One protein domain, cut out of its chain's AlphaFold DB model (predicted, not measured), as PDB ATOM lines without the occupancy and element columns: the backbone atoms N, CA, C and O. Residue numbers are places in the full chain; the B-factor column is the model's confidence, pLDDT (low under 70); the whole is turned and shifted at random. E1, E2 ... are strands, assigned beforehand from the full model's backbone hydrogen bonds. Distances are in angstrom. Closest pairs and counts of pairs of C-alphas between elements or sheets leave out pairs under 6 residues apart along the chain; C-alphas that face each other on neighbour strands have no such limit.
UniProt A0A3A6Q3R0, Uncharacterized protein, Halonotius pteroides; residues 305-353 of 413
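AT A GLANCE: This is residues 305 to 353 of the 413 residues of an uncharacterized protein of Halonotius pteroides (UniProt A0A3A6Q3R0). What shape is this? With little regular structure, it is a small, strongly twisted sheet of two hairpins, E1 with E2 and E3 with E4, joined side by side through E1 and E4; residues 341 to 346 stick out. What makes it up? The 49 printed residues are all strand in class, only 16 of them in the named E1, E2, E3, E4; the mixed sheet runs E2 E1 E4 E3. It is compact, radius of gyration of the C-alphas 10.2 A, spanning 29 by 19 by 16 A.

HOW THE PARTS SIT: What pairs first? E1, residues 307 to 310, and E2, residues 316 to 318, are an antiparallel hairpin, N 317 and O 308 2.8 A apart. What joins E1 onward? E4, residues 349 to 352, is parallel to E1, N 350 and O 309 2.8 A apart; E3, residues 334 to 338, forms an antiparallel hairpin with E4, N 338 and O 349 2.8 A apart.

IN THESE COORDINATES: Where does E1 begin? C-alpha 307 is at (54.567, 51.850, 40.710). Where does E4 end? C-alpha 352 is at (44.814, 41.824, 35.909). How long are they? E1 spans 9.9 A, E2 6.9 A, E3 11.2 A, E4 9.3 A.

THE WHOLE: How large? The farthest C-alphas, of Pro 323 and Trp 343, are 30.5 A apart. Cuts or long links? The printed part has no cut; E2 to E3 is long. Low confidence? Residue 344 is under 70.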
ATOM      1  N   VAL A 305      59.678  49.757  36.357       90.62
ATOM      2  CA  VAL A 305      58.380  50.185  36.898       90.62
ATOM      3  C   VAL A 305      58.320  49.901  38.399       90.62
ATOM      4  O   VAL A 305      58.140  48.757  38.804       90.62
ATOM      5  N   ASP A 306      58.422  50.940  39.229       89.50
ATOM      6  CA  ASP A 306      58.292  50.812  40.692       89.50
ATOM      7  C   ASP A 306      56.829  50.936  41.174       89.50
ATOM      8  O   ASP A 306      56.443  50.344  42.183       89.50
ATOM      9  N   ALA A 307      55.994  51.677  40.439       91.12
ATOM     10  CA  ALA A 307      54.567  51.850  40.710       91.12
ATOM     11  C   ALA A 307      53.761  51.894  39.404       91.12
ATOM     12  O   ALA A 307      54.239  52.417  38.393       91.12
ATOM     13  N   ALA A 308      52.548  51.342  39.428       91.88
ATOM     14  CA  ALA A 308      51.680  51.214  38.260       91.88
ATOM     15  C   ALA A 308      50.194  51.167  38.649       91.88
ATOM     16  O   ALA A 308      49.843  50.709  39.735       91.88
ATOM     17  N   ASP A 309      49.322  51.613  37.748       93.88
ATOM     18  CA  ASP A 309      47.875  51.657  37.967       93.88
ATOM     19  C   ASP A 309      47.236  50.290  37.682       93.88
ATOM     20  O   ASP A 309      47.595  49.615  36.720       93.88
ATOM     21  N   CYS A 310      46.286  49.848  38.503       93.12
ATOM     22  CA  CYS A 310      45.563  48.594  38.269       93.12
ATOM     23  C   CYS A 310      44.642  48.696  37.036       93.12
ATOM     24  O   CYS A 310      43.791  49.581  36.989       93.12
ATOM     25  N   ASP A 311      44.737  47.762  36.082       92.75
ATOM     26  CA  ASP A 311      43.923  47.750  34.847       92.75
ATOM     27  C   ASP A 311      42.404  47.589  35.111       92.75
ATOM     28  O   ASP A 311      41.582  48.020  34.305       92.75
ATOM     29  N   ASP A 312      42.007  47.012  36.257       90.62
ATOM     30  CA  ASP A 312      40.590  46.806  36.620       90.62
ATOM     31  C   ASP A 312      39.966  47.999  37.373       90.62
ATOM     32  O   ASP A 312      38.848  48.415  37.059       90.62
ATOM     33  N   CYS A 313      40.673  48.567  38.361       92.81
ATOM     34  CA  CYS A 313      40.128  49.616  39.239       92.81
ATOM     35  C   CYS A 313      40.777  51.003  39.088       92.81
ATOM     36  O   CYS A 313      40.252  51.971  39.637       92.81
ATOM     37  N   GLY A 314      41.884  51.121  38.351       90.62
ATOM     38  CA  GLY A 314      42.596  52.379  38.090       90.62
ATOM     39  C   GLY A 314      43.419  52.941  39.256       90.62
ATOM     40  O   GLY A 314      43.992  54.015  39.114       90.62
ATOM     41  N   GLU A 315      43.480  52.255  40.401       92.62
ATOM     42  CA  GLU A 315      44.238  52.711  41.576       92.62
ATOM     43  C   GLU A 315      45.742  52.429  41.413       92.62
ATOM     44  O   GLU A 315      46.122  51.334  40.986       92.62
ATOM     45  N   THR A 316      46.597  53.386  41.785       92.19
ATOM     46  CA  THR A 316      48.061  53.245  41.725       92.19
ATOM     47  C   THR A 316      48.581  52.327  42.834       92.19
ATOM     48  O   THR A 316      48.335  52.558  44.018       92.19
ATOM     49  N   VAL A 317      49.360  51.310  42.466       92.50
ATOM     50  CA  VAL A 317      49.936  50.311  43.380       92.50
ATOM     51  C   VAL A 317      51.468  50.346  43.318       92.50
ATOM     52  O   VAL A 317      52.056  50.333  42.237       92.50
ATOM     53  N   ASP A 318      52.117  50.369  44.486       92.12
ATOM     54  CA  ASP A 318      53.571  50.214  44.642       92.12
ATOM     55  C   ASP A 318      53.946  48.726  44.558       92.12
ATOM     56  O   ASP A 318      53.516  47.910  45.379       92.12
ATOM     57  N   LEU A 319      54.748  48.369  43.555       88.62
ATOM     58  CA  LEU A 319      55.127  46.986  43.269       88.62
ATOM     59  C   LEU A 319      56.171  46.440  44.245       88.62
ATOM     60  O   LEU A 319      56.212  45.232  44.477       88.62
ATOM     61  N   GLY A 320      56.991  47.303  44.846       86.00
ATOM     62  CA  GLY A 320      57.989  46.915  45.839       86.00
ATOM     63  C   GLY A 320      57.362  46.476  47.163       86.00
ATOM     64  O   GLY A 320      57.884  45.570  47.819       86.00
ATOM     65  N   LEU A 321      56.222  47.070  47.528       89.69
ATOM     66  CA  LEU A 321      55.533  46.838  48.802       89.69
ATOM     67  C   LEU A 321      54.435  45.760  48.767       89.69
ATOM     68  O   LEU A 321      53.905  45.422  49.826       89.69
ATOM     69  N   LEU A 322      54.107  45.189  47.601       89.50
ATOM     70  CA  LEU A 322      53.084  44.140  47.489       89.50
ATOM     71  C   LEU A 322      53.446  42.879  48.306       89.50
ATOM     72  O   LEU A 322      54.500  42.285  48.037       89.50
ATOM     73  N   PRO A 323      52.592  42.432  49.251       86.88
ATOM     74  CA  PRO A 323      52.783  41.171  49.967       86.88
ATOM     75  C   PRO A 323      52.403  39.955  49.108       86.88
ATOM     76  O   PRO A 323      53.120  38.959  49.132       86.88
ATOM     77  N   ASP A 324      51.346  40.092  48.302       91.44
ATOM     78  CA  ASP A 324      50.644  39.022  47.583       91.44
ATOM     79  C   ASP A 324      50.387  39.444  46.115       91.44
ATOM     80  O   ASP A 324      50.436  40.641  45.809       91.44
ATOM     81  N   PRO A 325      50.105  38.521  45.170       92.38
ATOM     82  CA  PRO A 325      49.907  38.841  43.747       92.38
ATOM     83  C   PRO A 325      48.529  39.457  43.415       92.38
ATOM     84  O   PRO A 325      48.063  39.324  42.283       92.38
ATOM     85  N   TYR A 326      47.873  40.126  44.366       91.88
ATOM     86  CA  TYR A 326      46.513  40.663  44.238       91.88
ATOM     87  C   TYR A 326      46.472  42.184  44.443       91.88
ATOM     88  O   TYR A 326      47.259  42.750  45.204       91.88
ATOM     89  N   CYS A 327      45.537  42.864  43.776       93.12
ATOM     90  CA  CYS A 327      45.327  44.298  43.954       93.12
ATOM     91  C   CYS A 327      44.654  44.600  45.308       93.12
ATOM     92  O   CYS A 327      43.508  44.195  45.497       93.12
ATOM     93  N   PRO A 328      45.257  45.412  46.201       91.69
ATOM     94  CA  PRO A 328      44.729  45.669  47.548       91.69
ATOM     95  C   PRO A 328      43.423  46.492  47.596       91.69
ATOM     96  O   PRO A 328      42.933  46.793  48.682       91.69
ATOM     97  N   ASN A 329      42.884  46.902  46.441       90.75
ATOM     98  CA  ASN A 329      41.662  47.708  46.324       90.75
ATOM     99  C   ASN A 329      40.505  46.981  45.602       90.75
ATOM    100  O   ASN A 329      39.359  47.411  45.700       90.75
ATOM    101  N   CYS A 330      40.784  45.912  44.845       92.56
ATOM    102  CA  CYS A 330      39.760  45.174  44.084       92.56
ATOM    103  C   CYS A 330      39.967  43.650  44.039       92.56
ATOM    104  O   CYS A 330      39.243  42.966  43.320       92.56
ATOM    105  N   ASP A 331      40.960  43.127  44.766       91.81
ATOM    106  CA  ASP A 331      41.315  41.705  44.889       91.81
ATOM    107  C   ASP A 331      41.599  40.967  43.564       91.81
ATOM    108  O   ASP A 331      41.727  39.744  43.529       91.81
ATOM    109  N   GLN A 332      41.764  41.693  42.454       91.38
ATOM    110  CA  GLN A 332      42.134  41.097  41.174       91.38
ATOM    111  C   GLN A 332      43.586  40.627  41.174       91.38
ATOM    112  O   GLN A 332      44.492  41.372  41.554       91.38
ATOM    113  N   GLN A 333      43.815  39.414  40.675       92.31
ATOM    114  CA  GLN A 333      45.154  38.846  40.542       92.31
ATOM    115  C   GLN A 333      45.931  39.528  39.409       92.31
ATOM    116  O   GLN A 333      45.434  39.649  38.286       92.31
ATOM    117  N   PHE A 334      47.174  39.926  39.671       93.31
ATOM    118  CA  PHE A 334      48.074  40.478  38.664       93.31
ATOM    119  C   PHE A 334      48.659  39.373  37.777       93.31
ATOM    120  O   PHE A 334      49.195  38.378  38.259       93.31
ATOM    121  N   THR A 335      48.592  39.577  36.463       92.44
ATOM    122  CA  THR A 335      49.098  38.667  35.417       92.44
ATOM    123  C   THR A 335      50.327  39.201  34.686       92.44
ATOM    124  O   THR A 335      50.971  38.441  33.969       92.44
ATOM    125  N   GLY A 336      50.661  40.482  34.866       91.38
ATOM    126  CA  GLY A 336      51.880  41.089  34.337       91.38
ATOM    127  C   GLY A 336      51.860  42.618  34.354       91.38
ATOM    128  O   GLY A 336      50.910  43.239  34.832       91.38
ATOM    129  N   VAL A 337      52.903  43.227  33.797       92.06
ATOM    130  CA  VAL A 337      53.156  44.678  33.816       92.06
ATOM    131  C   VAL A 337      53.240  45.237  32.394       92.06
ATOM    132  O   VAL A 337      54.021  44.761  31.568       92.06
ATOM    133  N   THR A 338      52.504  46.301  32.087       87.94
ATOM    134  CA  THR A 338      52.703  47.103  30.869       87.94
ATOM    135  C   THR A 338      53.446  48.387  31.202       87.94
ATOM    136  O   THR A 338      52.996  49.179  32.025       87.94
ATOM    137  N   ALA A 339      54.595  48.588  30.555       82.12
ATOM    138  CA  ALA A 339      55.361  49.824  30.667       82.12
ATOM    139  C   ALA A 339      54.601  50.990  30.020       82.12
ATOM    140  O   ALA A 339      53.927  50.798  29.004       82.12
ATOM    141  N   SER A 340      54.766  52.188  30.576       77.44
ATOM    142  CA  SER A 340      54.260  53.422  29.981       77.44
ATOM    143  C   SER A 340      54.882  53.679  28.608       77.44
ATOM    144  O   SER A 340      56.061  53.419  28.352       77.44
ATOM    145  N   SER A 341      54.066  54.197  27.697       75.00
ATOM    146  CA  SER A 341      54.479  54.583  26.356       75.00
ATOM    147  C   SER A 341      55.343  55.850  26.381       75.00
ATOM    148  O   SER A 341      55.444  56.560  27.376       75.00
ATOM    149  N   TRP A 342      55.940  56.193  25.238       72.50
ATOM    150  CA  TRP A 342      56.832  57.353  25.043       72.50
ATOM    151  C   TRP A 342      56.205  58.744  25.304       72.50
ATOM    152  O   TRP A 342      56.836  59.768  25.020       72.50
ATOM    153  N   TRP A 343      54.964  58.809  25.789       70.88
ATOM    154  CA  TRP A 343      54.223  60.042  26.027       70.88
ATOM    155  C   TRP A 343      54.406  60.513  27.482       70.88
ATOM    156  O   TRP A 343      54.239  59.715  28.399       70.88
ATOM    157  N   PRO A 344      54.704  61.801  27.746       65.94
ATOM    158  CA  PRO A 344      55.168  62.273  29.062       65.94
ATOM    159  C   PRO A 344      54.096  62.332  30.171       65.94
ATOM    160  O   PRO A 344      54.332  62.946  31.209       65.94
ATOM    161  N   PHE A 345      52.926  61.730  29.951       73.38
ATOM    162  CA  PHE A 345      51.827  61.627  30.916       73.38
ATOM    163  C   PHE A 345      51.212  60.215  30.964       73.38
ATOM    164  O   PHE A 345      50.163  60.044  31.574       73.38
ATOM    165  N   ASP A 346      51.810  59.234  30.280       78.31
ATOM    166  CA  ASP A 346      51.333  57.849  30.281       78.31
ATOM    167  C   ASP A 346      51.893  57.119  31.511       78.31
ATOM    168  O   ASP A 346      53.092  57.213  31.794       78.31
ATOM    169  N   THR A 347      51.042  56.421  32.261       81.31
ATOM    170  CA  THR A 347      51.433  55.648  33.449       81.31
ATOM    171  C   THR A 347      51.596  54.170  33.102       81.31
ATOM    172  O   THR A 347      51.003  53.661  32.154       81.31
ATOM    173  N   ALA A 348      52.463  53.469  33.836       88.19
ATOM    174  CA  ALA A 348      52.554  52.019  33.713       88.19
ATOM    175  C   ALA A 348      51.289  51.375  34.300       88.19
ATOM    176  O   ALA A 348      50.702  51.911  35.241       88.19
ATOM    177  N   THR A 349      50.879  50.224  33.770       90.69
ATOM    178  CA  THR A 349      49.627  49.552  34.163       90.69
ATOM    179  C   THR A 349      49.898  48.111  34.588       90.69
ATOM    180  O   THR A 349      50.719  47.415  33.988       90.69
ATOM    181  N   LEU A 350      49.200  47.642  35.619       90.69
ATOM    182  CA  LEU A 350      49.220  46.258  36.074       90.69
ATOM    183  C   LEU A 350      48.060  45.496  35.459       90.69
ATOM    184  O   LEU A 350      46.902  45.703  35.823       90.69
ATOM    185  N   ARG A 351      48.390  44.580  34.548       91.31
ATOM    186  CA  ARG A 351      47.419  43.717  33.884       91.31
ATOM    187  C   ARG A 351      46.833  42.756  34.899       91.31
ATOM    188  O   ARG A 351      47.555  41.938  35.471       91.31
ATOM    189  N   THR A 352      45.526  42.787  35.074       91.12
ATOM    190  CA  THR A 352      44.814  41.824  35.909       91.12
ATOM    191  C   THR A 352      44.368  40.617  35.088       91.12
ATOM    192  O   THR A 352      44.177  40.691  33.869       91.12
ATOM    193  N   ALA A 353      44.197  39.471  35.746       83.81
ATOM    194  CA  ALA A 353      43.381  38.408  35.185       83.81
ATOM    195  C   ALA A 353      41.979  38.994  35.001       83.81
ATOM    196  O   ALA A 353      41.368  39.436  35.971       83.81
TER     197      ALA A 353